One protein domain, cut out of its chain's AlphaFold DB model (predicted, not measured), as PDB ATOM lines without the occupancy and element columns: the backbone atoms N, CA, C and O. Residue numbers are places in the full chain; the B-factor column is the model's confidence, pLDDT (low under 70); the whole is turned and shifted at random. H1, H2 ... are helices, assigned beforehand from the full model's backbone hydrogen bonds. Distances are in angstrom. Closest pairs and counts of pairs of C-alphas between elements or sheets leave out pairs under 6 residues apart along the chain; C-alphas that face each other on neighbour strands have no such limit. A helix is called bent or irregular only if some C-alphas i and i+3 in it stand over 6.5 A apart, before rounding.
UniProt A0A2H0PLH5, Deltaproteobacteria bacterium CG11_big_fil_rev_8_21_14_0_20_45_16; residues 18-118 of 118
ATOM      1  N   GLN A  18     -42.373  17.981 -39.491       89.81
ATOM      2  CA  GLN A  18     -41.959  16.739 -40.125       89.81
ATOM      3  C   GLN A  18     -40.646  16.972 -40.870       89.81
ATOM      4  O   GLN A  18     -40.537  17.869 -41.710       89.81
ATOM      5  N   ARG A  19     -39.637  16.143 -40.604       89.62
ATOM      6  CA  ARG A  19     -38.383  16.156 -41.362       89.62
ATOM      7  C   ARG A  19     -38.408  15.084 -42.433       89.62
ATOM      8  O   ARG A  19     -38.428  13.891 -42.155       89.62
ATOM      9  N   CYS A  20     -38.362  15.518 -43.691       89.12
ATOM     10  CA  CYS A  20     -38.371  14.625 -44.848       89.12
ATOM     11  C   CYS A  20     -37.246  13.575 -44.769       89.12
ATOM     12  O   CYS A  20     -36.053  13.897 -44.847       89.12
ATOM     13  N   TRP A  21     -37.631  12.302 -44.668       90.81
ATOM     14  CA  TRP A  21     -36.695  11.195 -44.494       90.81
ATOM     15  C   TRP A  21     -35.849  10.928 -45.743       90.81
ATOM     16  O   TRP A  21     -34.724  10.454 -45.621       90.81
ATOM     17  N   ILE A  22     -36.335  11.279 -46.942       90.31
ATOM     18  CA  ILE A  22     -35.587  11.145 -48.205       90.31
ATOM     19  C   ILE A  22     -34.359  12.057 -48.187       90.31
ATOM     20  O   ILE A  22     -33.237  11.626 -48.452       90.31
ATOM     21  N   HIS A  23     -34.568  13.326 -47.832       90.56
ATOM     22  CA  HIS A  23     -33.481  14.284 -47.676       90.56
ATOM     23  C   HIS A  23     -32.556  13.870 -46.546       90.56
ATOM     24  O   HIS A  23     -31.335  13.981 -46.680       90.56
ATOM     25  N   LYS A  24     -33.113  13.324 -45.459       92.69
ATOM     26  CA  LYS A  24     -32.262  12.836 -44.388       92.69
ATOM     27  C   LYS A  24     -31.397  11.662 -44.830       92.69
ATOM     28  O   LYS A  24     -30.203  11.674 -44.557       92.69
ATOM     29  N   LEU A  25     -31.957  10.707 -45.565       94.25
ATOM     30  CA  LEU A  25     -31.225   9.583 -46.138       94.25
ATOM     31  C   LEU A  25     -30.070  10.064 -47.025       94.25
ATOM     32  O   LEU A  25     -28.951   9.589 -46.854       94.25
ATOM     33  N   ARG A  26     -30.315  11.050 -47.900       93.25
ATOM     34  CA  ARG A  26     -29.271  11.652 -48.747       93.25
ATOM     35  C   ARG A  26     -28.137  12.246 -47.909       93.25
ATOM     36  O   ARG A  26     -26.972  11.978 -48.198       93.25
ATOM     37  N   ASN A  27     -28.473  12.981 -46.845       94.06
ATOM     38  CA  ASN A  27     -27.479  13.531 -45.921       94.06
ATOM     39  C   ASN A  27     -26.659  12.413 -45.259       94.06
ATOM     40  O   ASN A  27     -25.434  12.467 -45.287       94.06
ATOM     41  N   LEU A  28     -27.307  11.367 -44.731       95.81
ATOM     42  CA  LEU A  28     -26.615  10.238 -44.094       95.81
ATOM     43  C   LEU A  28     -25.642   9.543 -45.050       95.81
ATOM     44  O   LEU A  28     -24.498   9.282 -44.681       95.81
ATOM     45  N   THR A  29     -26.061   9.286 -46.290       96.06
ATOM     46  CA  THR A  29     -25.182   8.698 -47.312       96.06
ATOM     47  C   THR A  29     -24.059   9.641 -47.751       96.06
ATOM     48  O   THR A  29     -23.020   9.167 -48.196       96.06
ATOM     49  N   GLY A  30     -24.230  10.958 -47.599       95.88
ATOM     50  CA  GLY A  30     -23.172  11.941 -47.844       95.88
ATOM     51  C   GLY A  30     -22.037  11.876 -46.818       95.88
ATOM     52  O   GLY A  30     -20.885  12.097 -47.177       95.88
ATOM     53  N   TYR A  31     -22.341  11.526 -45.563       95.50
ATOM     54  CA  TYR A  31     -21.336  11.371 -44.502       95.50
ATOM     55  C   TYR A  31     -20.740   9.958 -44.437       95.50
ATOM     56  O   TYR A  31     -19.559   9.788 -44.136       95.50
ATOM     57  N   ALA A  32     -21.555   8.928 -44.674       95.00
ATOM     58  CA  ALA A  32     -21.157   7.545 -44.449       95.00
ATOM     59  C   ALA A  32     -20.355   6.937 -45.622       95.00
ATOM     60  O   ALA A  32     -20.625   7.245 -46.787       95.00
ATOM     61  N   PRO A  33     -19.425   5.994 -45.355       95.06
ATOM     62  CA  PRO A  33     -18.724   5.251 -46.405       95.06
ATOM     63  C   PRO A  33     -19.678   4.509 -47.357       95.06
ATOM     64  O   PRO A  33     -20.629   3.863 -46.911       95.06
ATOM     65  N   LYS A  34     -19.364   4.510 -48.663       96.81
ATOM     66  CA  LYS A  34     -20.205   3.924 -49.733       96.81
ATOM     67  C   LYS A  34     -20.662   2.488 -49.465       96.81
ATOM     68  O   LYS A  34     -21.808   2.148 -49.746       96.81
ATOM     69  N   LYS A  35     -19.802   1.657 -48.866       97.69
ATOM     70  CA  LYS A  35     -20.113   0.253 -48.541       97.69
ATOM     71  C   LYS A  35     -21.337   0.077 -47.627       97.69
ATOM     72  O   LYS A  35     -21.972  -0.968 -47.674       97.69
ATOM     73  N   TYR A  36     -21.696   1.091 -46.835       97.94
ATOM     74  CA  TYR A  36     -22.838   1.046 -45.915       97.94
ATOM     75  C   TYR A  36     -24.117   1.679 -46.477       97.94
ATOM     76  O   TYR A  36     -25.165   1.595 -45.838       97.94
ATOM     77  N   HIS A  37     -24.078   2.296 -47.664       97.88
ATOM     78  CA  HIS A  37     -25.222   3.037 -48.218       97.88
ATOM     79  C   HIS A  37     -26.474   2.167 -48.370       97.88
ATOM     80  O   HIS A  37     -27.571   2.610 -48.030       97.88
ATOM     81  N   GLY A  38     -26.313   0.910 -48.798       98.12
ATOM     82  CA  GLY A  38     -27.421  -0.043 -48.895       98.12
ATOM     83  C   GLY A  38     -28.080  -0.328 -47.542       98.12
ATOM     84  O   GLY A  38     -29.306  -0.289 -47.429       98.12
ATOM     85  N   GLN A  39     -27.278  -0.537 -46.493       98.06
ATOM     86  CA  GLN A  39     -27.783  -0.792 -45.141       98.06
ATOM     87  C   GLN A  39     -28.459   0.449 -44.546       98.06
ATOM     88  O   GLN A  39     -29.540   0.329 -43.977       98.06
ATOM     89  N   ILE A  40     -27.892   1.643 -44.742       97.94
ATOM     90  CA  ILE A  40     -28.507   2.917 -44.326       97.94
ATOM     91  C   ILE A  40     -29.882   3.082 -44.984       97.94
ATOM     92  O   ILE A  40     -30.866   3.373 -44.302       97.94
ATOM     93  N   ALA A  41     -29.974   2.856 -46.297       96.81
ATOM     94  CA  ALA A  41     -31.233   2.952 -47.026       96.81
ATOM     95  C   ALA A  41     -32.262   1.923 -46.540       96.81
ATOM     96  O   ALA A  41     -33.438   2.258 -46.382       96.81
ATOM     97  N   TRP A  42     -31.833   0.688 -46.270       97.75
ATOM     98  CA  TRP A  42     -32.699  -0.354 -45.723       97.75
ATOM     99  C   TRP A  42     -33.230   0.010 -44.332       97.75
ATOM    100  O   TRP A  42     -34.441  -0.054 -44.116       97.75
ATOM    101  N   ARG A  43     -32.369   0.469 -43.414       97.25
ATOM    102  CA  ARG A  43     -32.779   0.873 -42.058       97.25
ATOM    103  C   ARG A  43     -33.725   2.068 -42.071       97.25
ATOM    104  O   ARG A  43     -34.737   2.036 -41.381       97.25
ATOM    105  N   MET A  44     -33.457   3.075 -42.904       95.50
ATOM    106  CA  MET A  44     -34.357   4.222 -43.054       95.50
ATOM    107  C   MET A  44     -35.734   3.792 -43.580       95.50
ATOM    108  O   MET A  44     -36.759   4.185 -43.032       95.50
ATOM    109  N   LYS A  45     -35.779   2.931 -44.606       93.75
ATOM    110  CA  LYS A  45     -37.046   2.386 -45.118       93.75
ATOM    111  C   LYS A  45     -37.777   1.561 -44.065       93.75
ATOM    112  O   LYS A  45     -38.994   1.678 -43.962       93.75
ATOM    113  N   LYS A  46     -37.063   0.733 -43.296       94.94
ATOM    114  CA  LYS A  46     -37.642  -0.033 -42.186       94.94
ATOM    115  C   LYS A  46     -38.295   0.914 -41.181       94.94
ATOM    116  O   LYS A  46     -39.480   0.762 -40.916       94.94
ATOM    117  N   LEU A  47     -37.552   1.918 -40.710       94.00
ATOM    118  CA  LEU A  47     -38.027   2.919 -39.756       94.00
ATOM    119  C   LEU A  47     -39.322   3.599 -40.231       94.00
ATOM    120  O   LEU A  47     -40.283   3.688 -39.477       94.00
ATOM    121  N   MET A  48     -39.381   4.014 -41.498       90.88
ATOM    122  CA  MET A  48     -40.538   4.724 -42.069       90.88
ATOM    123  C   MET A  48     -41.762   3.843 -42.353       90.88
ATOM    124  O   MET A  48     -42.851   4.369 -42.583       90.88
ATOM    125  N   ASN A  49     -41.610   2.517 -42.330       91.12
ATOM    126  CA  ASN A  49     -42.729   1.579 -42.452       91.12
ATOM    127  C   ASN A  49     -43.289   1.128 -41.095       91.12
ATOM    128  O   ASN A  49     -44.273   0.391 -41.076       91.12
ATOM    129  N   LEU A  50     -42.697   1.552 -39.974       93.38
ATOM    130  CA  LEU A  50     -43.237   1.255 -38.650       93.38
ATOM    131  C   LEU A  50     -44.513   2.068 -38.397       93.38
ATOM    132  O   LEU A  50     -44.633   3.235 -38.782       93.38
ATOM    133  N   VAL A  51     -45.484   1.417 -37.762       91.44
ATOM    134  CA  VAL A  51     -46.769   2.025 -37.386       91.44
ATOM    135  C   VAL A  51     -46.786   2.351 -35.895       91.44
ATOM    136  O   VAL A  51     -47.322   3.379 -35.508       91.44
ATOM    137  N   SER A  52     -46.134   1.531 -35.069       94.62
ATOM    138  CA  SER A  52     -45.977   1.802 -33.642       94.62
ATOM    139  C   SER A  52     -44.889   2.847 -33.400       94.62
ATOM    140  O   SER A  52     -43.723   2.631 -33.746       94.62
ATOM    141  N   LEU A  53     -45.253   3.948 -32.739       95.00
ATOM    142  CA  LEU A  53     -44.301   4.980 -32.321       95.00
ATOM    143  C   LEU A  53     -43.198   4.400 -31.423       95.00
ATOM    144  O   LEU A  53     -42.020   4.676 -31.632       95.00
ATOM    145  N   ALA A  54     -43.558   3.515 -30.491       96.44
ATOM    146  CA  ALA A  54     -42.599   2.883 -29.591       96.44
ATOM    147  C   ALA A  54     -41.588   1.997 -30.343       96.44
ATOM    148  O   ALA A  54     -40.407   1.951 -29.996       96.44
ATOM    149  N   GLU A  55     -42.024   1.285 -31.386       97.06
ATOM    150  CA  GLU A  55     -41.110   0.533 -32.253       97.06
ATOM    151  C   GLU A  55     -40.222   1.462 -33.078       97.06
ATOM    152  O   GLU A  55     -39.026   1.195 -33.215       97.06
ATOM    153  N   ALA A  56     -40.783   2.558 -33.592       95.88
ATOM    154  CA  ALA A  56     -40.050   3.539 -34.377       95.88
ATOM    155  C   ALA A  56     -38.945   4.218 -33.557       95.88
ATOM    156  O   ALA A  56     -37.804   4.274 -34.010       95.88
ATOM    157  N   GLN A  57     -39.230   4.624 -32.320       96.69
ATOM    158  CA  GLN A  57     -38.232   5.181 -31.401       96.69
ATOM    159  C   GLN A  57     -37.112   4.174 -31.098       96.69
ATOM    160  O   GLN A  57     -35.927   4.518 -31.143       96.69
ATOM    161  N   ARG A  58     -37.453   2.898 -30.861       97.12
ATOM    162  CA  ARG A  58     -36.451   1.840 -30.646       97.12
ATOM    163  C   ARG A  58     -35.569   1.613 -31.874       97.12
ATOM    164  O   ARG A  58     -34.350   1.476 -31.729       97.12
ATOM    165  N   GLU A  59     -36.158   1.568 -33.068       97.31
ATOM    166  CA  GLU A  59     -35.400   1.410 -34.312       97.31
ATOM    167  C   GLU A  59     -34.526   2.638 -34.584       97.31
ATOM    168  O   GLU A  59     -33.360   2.459 -34.926       97.31
ATOM    169  N   LEU A  60     -35.025   3.859 -34.363       96.62
ATOM    170  CA  LEU A  60     -34.256   5.096 -34.521       96.62
ATOM    171  C   LEU A  60     -33.047   5.123 -33.579       96.62
ATOM    172  O   LEU A  60     -31.924   5.341 -34.032       96.62
ATOM    173  N   ALA A  61     -33.236   4.807 -32.296       96.75
ATOM    174  CA  ALA A  61     -32.143   4.738 -31.329       96.75
ATOM    175  C   ALA A  61     -31.104   3.666 -31.708       96.75
ATOM    176  O   ALA A  61     -29.896   3.891 -31.617       96.75
ATOM    177  N   SER A  62     -31.561   2.501 -32.176       97.75
ATOM    178  CA  SER A  62     -30.686   1.443 -32.701       97.75
ATOM    179  C   SER A  62     -29.956   1.869 -33.981       97.75
ATOM    180  O   SER A  62     -28.818   1.458 -34.224       97.75
ATOM    181  N   PHE A  63     -30.590   2.693 -34.815       97.38
ATOM    182  CA  PHE A  63     -29.997   3.238 -36.028       97.38
ATOM    183  C   PHE A  63     -28.891   4.234 -35.702       97.38
ATOM    184  O   PHE A  63     -27.790   4.099 -36.228       97.38
ATOM    185  N   ILE A  64     -29.138   5.151 -34.770       97.31
ATOM    186  CA  ILE A  64     -28.142   6.115 -34.299       97.31
ATOM    187  C   ILE A  64     -26.916   5.400 -33.718       97.31
ATOM    188  O   ILE A  64     -25.806   5.706 -34.140       97.31
ATOM    189  N   ARG A  65     -27.101   4.406 -32.833       97.69
ATOM    190  CA  ARG A  65     -25.973   3.655 -32.243       97.69
ATOM    191  C   ARG A  65     -25.110   2.969 -33.296       97.69
ATOM    192  O   ARG A  65     -23.898   3.102 -33.291       97.69
ATOM    193  N   TRP A  66     -25.742   2.290 -34.248       98.00
ATOM    194  CA  TRP A  66     -25.004   1.669 -35.346       98.00
ATOM    195  C   TRP A  66     -24.301   2.698 -36.240       98.00
ATOM    196  O   TRP A  66     -23.235   2.420 -36.781       98.00
ATOM    197  N   LEU A  67     -24.890   3.888 -36.420       97.50
ATOM    198  CA  LEU A  67     -24.224   4.969 -37.137       97.50
ATOM    199  C   LEU A  67     -22.988   5.474 -36.382       97.50
ATOM    200  O   LEU A  67     -22.013   5.800 -37.049       97.50
ATOM    201  N   ASP A  68     -22.990   5.514 -35.045       97.06
ATOM    202  CA  ASP A  68     -21.797   5.893 -34.269       97.06
ATOM    203  C   ASP A  68     -20.629   4.946 -34.542       97.06
ATOM    204  O   ASP A  68     -19.510   5.410 -34.755       97.06
ATOM    205  N   ASP A  69     -20.906   3.641 -34.619       96.44
ATOM    206  CA  ASP A  69     -19.886   2.619 -34.869       96.44
ATOM    207  C   ASP A  69     -19.232   2.760 -36.253       96.44
ATOM    208  O   ASP A  69     -18.085   2.355 -36.448       96.44
ATOM    209  N   ILE A  70     -19.948   3.323 -37.237       96.06
ATOM    210  CA  ILE A  70     -19.439   3.452 -38.613       96.06
ATOM    211  C   ILE A  70     -18.971   4.868 -38.971       96.06
ATOM    212  O   ILE A  70     -18.049   5.008 -39.780       96.06
ATOM    213  N   ARG A  71     -19.643   5.918 -38.472       96.25
ATOM    214  CA  ARG A  71     -19.361   7.330 -38.773       96.25
ATOM    215  C   ARG A  71     -20.112   8.300 -37.845       96.25
ATOM    216  O   ARG A  71     -21.306   8.554 -38.023       96.25
ATOM    217  N   TYR A  72     -19.357   8.978 -36.984       95.62
ATOM    218  CA  TYR A  72     -19.861   9.990 -36.048       95.62
ATOM    219  C   TYR A  72     -20.729  11.080 -36.702       95.62
ATOM    220  O   TYR A  72     -21.818  11.373 -36.218       95.62
ATOM    221  N   GLU A  73     -20.312  11.659 -37.830       96.25
ATOM    222  CA  GLU A  73     -21.040  12.751 -38.492       96.25
ATOM    223  C   GLU A  73     -22.392  12.295 -39.048       96.25
ATOM    224  O   GLU A  73     -23.359  13.058 -39.029       96.25
ATOM    225  N   ALA A  74     -22.502  11.037 -39.489       96.00
ATOM    226  CA  ALA A  74     -23.783  10.475 -39.903       96.00
ATOM    227  C   ALA A  74     -24.722  10.328 -38.694       96.00
ATOM    228  O   ALA A  74     -25.895  10.697 -38.778       96.00
ATOM    229  N   ALA A  75     -24.201   9.852 -37.561       96.62
ATOM    230  CA  ALA A  75     -24.964   9.725 -36.324       96.62
ATOM    231  C   ALA A  75     -25.405  11.091 -35.776       96.62
ATOM    232  O   ALA A  75     -26.578  11.265 -35.453       96.62
ATOM    233  N   GLN A  76     -24.507  12.082 -35.743       96.00
ATOM    234  CA  GLN A  76     -24.828  13.464 -35.367       96.00
ATOM    235  C   GLN A  76     -25.874  14.073 -36.285       96.00
ATOM    236  O   GLN A  76     -26.822  14.695 -35.811       96.00
ATOM    237  N   SER A  77     -25.757  13.830 -37.593       93.81
ATOM    238  CA  SER A  77     -26.803  14.226 -38.519       93.81
ATOM    239  C   SER A  77     -28.125  13.598 -38.080       93.81
ATOM    240  O   SER A  77     -29.089  14.324 -37.887       93.81
ATOM    241  N   LEU A  78     -28.221  12.283 -37.874       94.44
ATOM    242  CA  LEU A  78     -29.501  11.672 -37.494       94.44
ATOM    243  C   LEU A  78     -30.058  12.210 -36.163       94.44
ATOM    244  O   LEU A  78     -31.242  12.529 -36.115       94.44
ATOM    245  N   ARG A  79     -29.205  12.406 -35.149       94.69
ATOM    246  CA  ARG A  79     -29.571  13.016 -33.857       94.69
ATOM    247  C   ARG A  79     -30.121  14.427 -33.984       94.69
ATOM    248  O   ARG A  79     -31.050  14.757 -33.266       94.69
ATOM    249  N   GLU A  80     -29.589  15.236 -34.903       90.75
ATOM    250  CA  GLU A  80     -30.103  16.584 -35.162       90.75
ATOM    251  C   GLU A  80     -31.616  16.541 -35.377       90.75
ATOM    252  O   GLU A  80     -32.311  17.428 -34.913       90.75
ATOM    253  N   VAL A  81     -32.128  15.523 -36.074       86.19
ATOM    254  CA  VAL A  81     -33.536  15.402 -36.484       86.19
ATOM    255  C   VAL A  81     -34.467  15.081 -35.327       86.19
ATOM    256  O   VAL A  81     -35.604  15.543 -35.347       86.19
ATOM    257  N   ASP A  82     -33.958  14.347 -34.340       82.81
ATOM    258  CA  ASP A  82     -34.705  13.862 -33.184       82.81
ATOM    259  C   ASP A  82     -36.047  13.217 -33.597       82.81
ATOM    260  O   ASP A  82     -36.130  12.555 -34.645       82.81
ATOM    261  N   ASP A  83     -37.105  13.441 -32.821       86.62
ATOM    262  CA  ASP A  83     -38.446  12.917 -33.078       86.62
ATOM    263  C   ASP A  83     -39.156  13.563 -34.286       86.62
ATOM    264  O   ASP A  83     -40.137  13.005 -34.779       86.62
ATOM    265  N   GLU A  84     -38.639  14.653 -34.879       91.44
ATOM    266  CA  GLU A  84     -39.259  15.276 -36.070       91.44
ATOM    267  C   GLU A  84     -39.266  14.332 -37.294       91.44
ATOM    268  O   GLU A  84     -39.988  14.546 -38.276       91.44
ATOM    269  N   LEU A  85     -38.430  13.287 -37.285       91.94
ATOM    270  CA  LEU A  85     -38.451  12.228 -38.298       91.94
ATOM    271  C   LEU A  85     -39.664  11.294 -38.128       91.94
ATOM    272  O   LEU A  85     -40.110  10.683 -39.101       91.94
ATOM    273  N   LEU A  86     -40.182  11.183 -36.904       94.38
ATOM    274  CA  LEU A  86     -41.241  10.263 -36.491       94.38
ATOM    275  C   LEU A  86     -42.625  10.917 -36.428       94.38
ATOM    276  O   LEU A  86     -43.605  10.200 -36.257       94.38
ATOM    277  N   THR A  87     -42.744  12.222 -36.676       93.69
ATOM    278  CA  THR A  87     -44.017  12.968 -36.666       93.69
ATOM    279  C   THR A  87     -45.124  12.308 -37.497       93.69
ATOM    280  O   THR A  87     -46.287  12.311 -37.118       93.69
ATOM    281  N   VAL A  88     -44.791  11.687 -38.637       92.38
ATOM    282  CA  VAL A  88     -45.783  10.967 -39.471       92.38
ATOM    283  C   VAL A  88     -46.260   9.649 -38.860       92.38
ATOM    284  O   VAL A  88     -47.328   9.156 -39.222       92.38
ATOM    285  N   VAL A  89     -45.448   9.055 -37.984       93.00
ATOM    286  CA  VAL A  89     -45.794   7.867 -37.199       93.00
ATOM    287  C   VAL A  89     -46.670   8.283 -36.025       93.00
ATOM    288  O   VAL A  89     -47.717   7.680 -35.837       93.00
ATOM    289  N   GLU A  90     -46.281   9.341 -35.310       93.00
ATOM    290  CA  GLU A  90     -47.039   9.924 -34.196       93.00
ATOM    291  C   GLU A  90     -48.448  10.365 -34.612       93.00
ATOM    292  O   GLU A  90     -49.418  10.067 -33.927       93.00
ATOM    293  N   LEU A  91     -48.577  11.002 -35.779       93.62
ATOM    294  CA  LEU A  91     -49.864  11.413 -36.348       93.62
ATOM    295  C   LEU A  91     -50.670  10.268 -36.981       93.62
ATOM    296  O   LEU A  91     -51.681  10.528 -37.629       93.62
ATOM    297  N   GLU A  92     -50.190   9.025 -36.886       93.12
ATOM    298  CA  GLU A  92     -50.826   7.838 -37.469       93.12
ATOM    299  C   GLU A  92     -51.184   8.008 -38.958       93.12
ATOM    300  O   GLU A  92     -52.154   7.445 -39.463       93.12
ATOM    301  N   VAL A  93     -50.372   8.776 -39.699       91.31
ATOM    302  CA  VAL A  93     -50.683   9.143 -41.088       91.31
ATOM    303  C   VAL A  93     -50.873   7.869 -41.925       91.31
ATOM    304  O   VAL A  93     -49.973   7.024 -41.916       91.31
ATOM    305  N   PRO A  94     -51.972   7.716 -42.687       89.81
ATOM    306  CA  PRO A  94     -52.205   6.538 -43.516       89.81
ATOM    307  C   PRO A  94     -51.060   6.252 -44.491       89.81
ATOM    308  O   PRO A  94     -50.408   7.162 -45.016       89.81
ATOM    309  N   ARG A  95     -50.821   4.971 -44.777       84.25
ATOM    310  CA  ARG A  95     -49.684   4.517 -45.592       84.25
ATOM    311  C   ARG A  95     -49.698   5.106 -47.005       84.25
ATOM    312  O   ARG A  95     -48.643   5.410 -47.562       84.25
ATOM    313  N   GLU A  96     -50.883   5.296 -47.565       86.25
ATOM    314  CA  GLU A  96     -51.138   5.901 -48.870       86.25
ATOM    315  C   GLU A  96     -50.601   7.334 -48.913       86.25
ATOM    316  O   GLU A  96     -49.903   7.711 -49.854       86.25
ATOM    317  N   LEU A  97     -50.845   8.113 -47.855       87.12
ATOM    318  CA  LEU A  97     -50.323   9.471 -47.722       87.12
ATOM    319  C   LEU A  97     -48.823   9.469 -47.429       87.12
ATOM    320  O   LEU A  97     -48.083  10.237 -48.045       87.12
ATOM    321  N   ARG A  98     -48.335   8.555 -46.579       87.00
ATOM    322  CA  ARG A  98     -46.890   8.408 -46.333       87.00
ATOM    323  C   ARG A  98     -46.121   8.122 -47.620       87.00
ATOM    324  O   ARG A  98     -45.021   8.645 -47.783       87.00
ATOM    325  N   LYS A  99     -46.685   7.353 -48.561       81.81
ATOM    326  CA  LYS A  99     -46.078   7.105 -49.881       81.81
ATOM    327  C   LYS A  99     -45.898   8.399 -50.682       81.81
ATOM    328  O   LYS A  99     -44.854   8.569 -51.307       81.81
ATOM    329  N   ASN A 100     -46.862   9.315 -50.624       82.00
ATOM    330  CA  ASN A 100     -46.757  10.620 -51.283       82.00
ATOM    331  C   ASN A 100     -45.737  11.535 -50.590       82.00
ATOM    332  O   ASN A 100     -44.933  12.173 -51.259       82.00
ATOM    333  N   LEU A 101     -45.669  11.523 -49.256       78.75
ATOM    334  CA  LEU A 101     -44.623  12.231 -48.494       78.75
ATOM    335  C   LEU A 101     -43.215  11.633 -48.697       78.75
ATOM    336  O   LEU A 101     -42.202  12.233 -48.335       78.75
ATOM    337  N   SER A 102     -43.160  10.432 -49.273       73.44
ATOM    338  CA  SER A 102     -41.960   9.652 -49.575       73.44
ATOM    339  C   SER A 102     -41.501   9.773 -51.028       73.44
ATOM    340  O   SER A 102     -40.585   9.055 -51.437       73.44
ATOM    341  N   CYS A 103     -42.098  10.667 -51.816       67.25
ATOM    342  CA  CYS A 103     -41.614  10.999 -53.146       67.25
ATOM    343  C   CYS A 103     -41.265  12.487 -53.222       67.25
ATOM    344  O   CYS A 103     -41.939  13.342 -52.656       67.25
ATOM    345  N   THR A 104     -40.189  12.811 -53.937       64.25
ATOM    346  CA  THR A 104     -39.873  14.206 -54.256       64.25
ATOM    347  C   THR A 104     -40.636  14.676 -55.490       64.25
ATOM    348  O   THR A 104     -40.573  15.853 -55.794       64.25
ATOM    349  N   ASN A 105     -41.393  13.805 -56.175       62.44
ATOM    350  CA  ASN A 105     -42.083  14.116 -57.433       62.44
ATOM    351  C   ASN A 105     -42.932  15.385 -57.339       62.44
ATOM    352  O   ASN A 105     -42.828  16.235 -58.208       62.44
ATOM    353  N   ALA A 106     -43.715  15.563 -56.272       65.81
ATOM    354  CA  ALA A 106     -44.520  16.775 -56.115       65.81
ATOM    355  C   ALA A 106     -43.661  18.055 -56.075       65.81
ATOM    356  O   ALA A 106     -44.057  19.079 -56.613       65.81
ATOM    357  N   ILE A 107     -42.468  17.985 -55.483       69.00
ATOM    358  CA  ILE A 107     -41.534  19.111 -55.364       69.00
ATOM    359  C   ILE A 107     -40.733  19.289 -56.666       69.00
ATOM    360  O   ILE A 107     -40.684  20.380 -57.222       69.00
ATOM    361  N   GLU A 108     -40.142  18.212 -57.186       69.94
ATOM    362  CA  GLU A 108     -39.296  18.221 -58.386       69.94
ATOM    363  C   GLU A 108     -40.097  18.522 -59.656       69.94
ATOM    364  O   GLU A 108     -39.616  19.245 -60.523       69.94
ATOM    365  N   SER A 109     -41.333  18.025 -59.777       75.25
ATOM    366  CA  SER A 109     -42.210  18.371 -60.900       75.25
ATOM    367  C   SER A 109     -42.572  19.856 -60.887       75.25
ATOM    368  O   SER A 109     -42.570  20.479 -61.945       75.25
ATOM    369  N   LEU A 110     -42.820  20.449 -59.710       77.44
ATOM    370  CA  LEU A 110     -43.059  21.891 -59.588       77.44
ATOM    371  C   LEU A 110     -41.811  22.709 -59.940       77.44
ATOM    372  O   LEU A 110     -41.920  23.687 -60.678       77.44
ATOM    373  N   PHE A 111     -40.625  22.299 -59.478       77.12
ATOM    374  CA  PHE A 111     -39.378  22.954 -59.877       77.12
ATOM    375  C   PHE A 111     -39.122  22.828 -61.376       77.12
ATOM    376  O   PHE A 111     -38.803  23.825 -62.015       77.12
ATOM    377  N   GLY A 112     -39.305  21.642 -61.959       76.44
ATOM    378  CA  GLY A 112     -39.156  21.424 -63.397       76.44
ATOM    379  C   GLY A 112     -40.064  22.343 -64.212       76.44
ATOM    380  O   GLY A 112     -39.603  22.982 -65.152       76.44
ATOM    381  N   ILE A 113     -41.326  22.486 -63.804       78.88
ATOM    382  CA  ILE A 113     -42.257  23.441 -64.413       78.88
ATOM    383  C   ILE A 113     -41.719  24.878 -64.291       78.88
ATOM    384  O   ILE A 113     -41.584  25.560 -65.303       78.88
ATOM    385  N   ALA A 114     -41.351  25.329 -63.089       78.00
ATOM    386  CA  ALA A 114     -40.846  26.687 -62.860       78.00
ATOM    387  C   ALA A 114     -39.541  26.997 -63.623       78.00
ATOM    388  O   ALA A 114     -39.334  28.128 -64.060       78.00
ATOM    389  N   HIS A 115     -38.666  26.006 -63.807       76.00
ATOM    390  CA  HIS A 115     -37.429  26.142 -64.576       76.00
ATOM    391  C   HIS A 115     -37.664  26.191 -66.090       76.00
ATOM    392  O   HIS A 115     -36.909  26.869 -66.785       76.00
ATOM    393  N   ASN A 116     -38.708  25.519 -66.582       71.12
ATOM    394  CA  ASN A 116     -39.084  25.487 -67.998       71.12
ATOM    395  C   ASN A 116     -39.953  26.681 -68.430       71.12
ATOM    396  O   ASN A 116     -40.248  26.817 -69.611       71.12
ATOM    397  N   PHE A 117     -40.361  27.548 -67.496       60.53
ATOM    398  CA  PHE A 117     -41.064  28.808 -67.775       60.53
ATOM    399  C   PHE A 117     -40.125  29.963 -68.188       60.53
ATOM    400  O   PHE A 117     -40.531  31.126 -68.144       60.53
ATOM    401  N   LYS A 118     -38.877  29.663 -68.566       49.78
ATOM    402  CA  LYS A 118     -37.932  30.627 -69.148       49.78
ATOM    403  C   LYS A 118     -37.917  30.554 -70.664       49.78
ATOM    404  O   LYS A 118     -37.863  29.420 -71.185       49.78
TER     405      LYS A 118
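This is residues 18 to 118 of the 118 residues of a protein of Deltaproteobacteria bacterium CG11_big_fil_rev_8_21_14_0_20_45_16 (UniProt A0A2H0PLH5). Four helices, H1 to H4, stand side by side as an up-and-down bundle, each running against the one before it, with H1 and H3 at opposite corners of a square and H2 and H4 at the other two. Short H5 sits at one end of the bundle, H6 follows near it, and residues 105 to 118, with H7, stick out as an arm that makes the length. The printed part has 101 residues with seven named helices, H1 to H7 in that order, and no named strand; the class is all helix. It is only just compact, close to loose, with a radius of gyration of the C-alphas of 14.8 A and spans of 48 by 32 by 21 A.

H1, residues 21 to 31, and H2, residues 34 to 48, form a helical hairpin and touch at a shallow tilt of 23 degrees, opposite ways; their closest C-alphas, of Thr 29 and His 37, are 5.7 A apart. H2 and H3, residues 53 to 70, form a second helical hairpin at 11 degrees; H2 touches H3 with residues 43 to 48 alone, the closest C-alphas being those of Leu 47 and Ala 56, 5.8 A. H3 and H4, residues 72 to 85, form a third at 12 degrees, closest at the C-alphas of Leu 67 and Ala 75, 4.9 A. H4 also touches H1, opposite ways at a shallow tilt of 11 degrees, with the C-alphas of Leu 28 and Ala 74 closest at 5.1 A. H1 and H3 are apart, as are H2 and H4. H5, residues 87 to 90, only just touches H3, with 3 pairs of C-alphas within 8 A, closest at Leu 53 and Val 89, 5.9 A. H6, residues 95 to 101, is close to H5 but not clearly touching: the C-alphas of Val 88 and Arg 98 are 7.4 A apart. H7, residues 105 to 116, touches no helix and is only just apart from H6, at 8.1 A. Every O i to N i+4 pair is within hydrogen-bond range in H1 and H3, against 9 of 11 in H2, 5 of 10 in H4, 2 of 3 in H6 and 7 of 8 in H7; H5 is too short for such a pair.

H1 begins at C-alpha 21, (-36.695, 11.195, -44.494), and is 15.4 A long from first to last C-alpha. H2 measures 21.7 A and is irregular, C-alphas 35 and 38 being 7.3 A apart. H3, the longest helix with 18 residues, measures 25.7 A and ends at C-alpha 70, (-19.439, 3.452, -38.613). H4 measures 18.9 A and is irregular, C-alphas 80 and 83 being 9.3 A apart. H7 measures 15.8 A and ends at C-alpha 116, (-39.084, 25.487, -67.998).

The C-alphas farthest apart, of Ala 54 and Lys 118, are 48.5 A apart. The printed part has no cut, and its six links between helices are tight. The mean pLDDT of the printed part is 89.6; residues 103 to 108 and 117 to 118 are under 70.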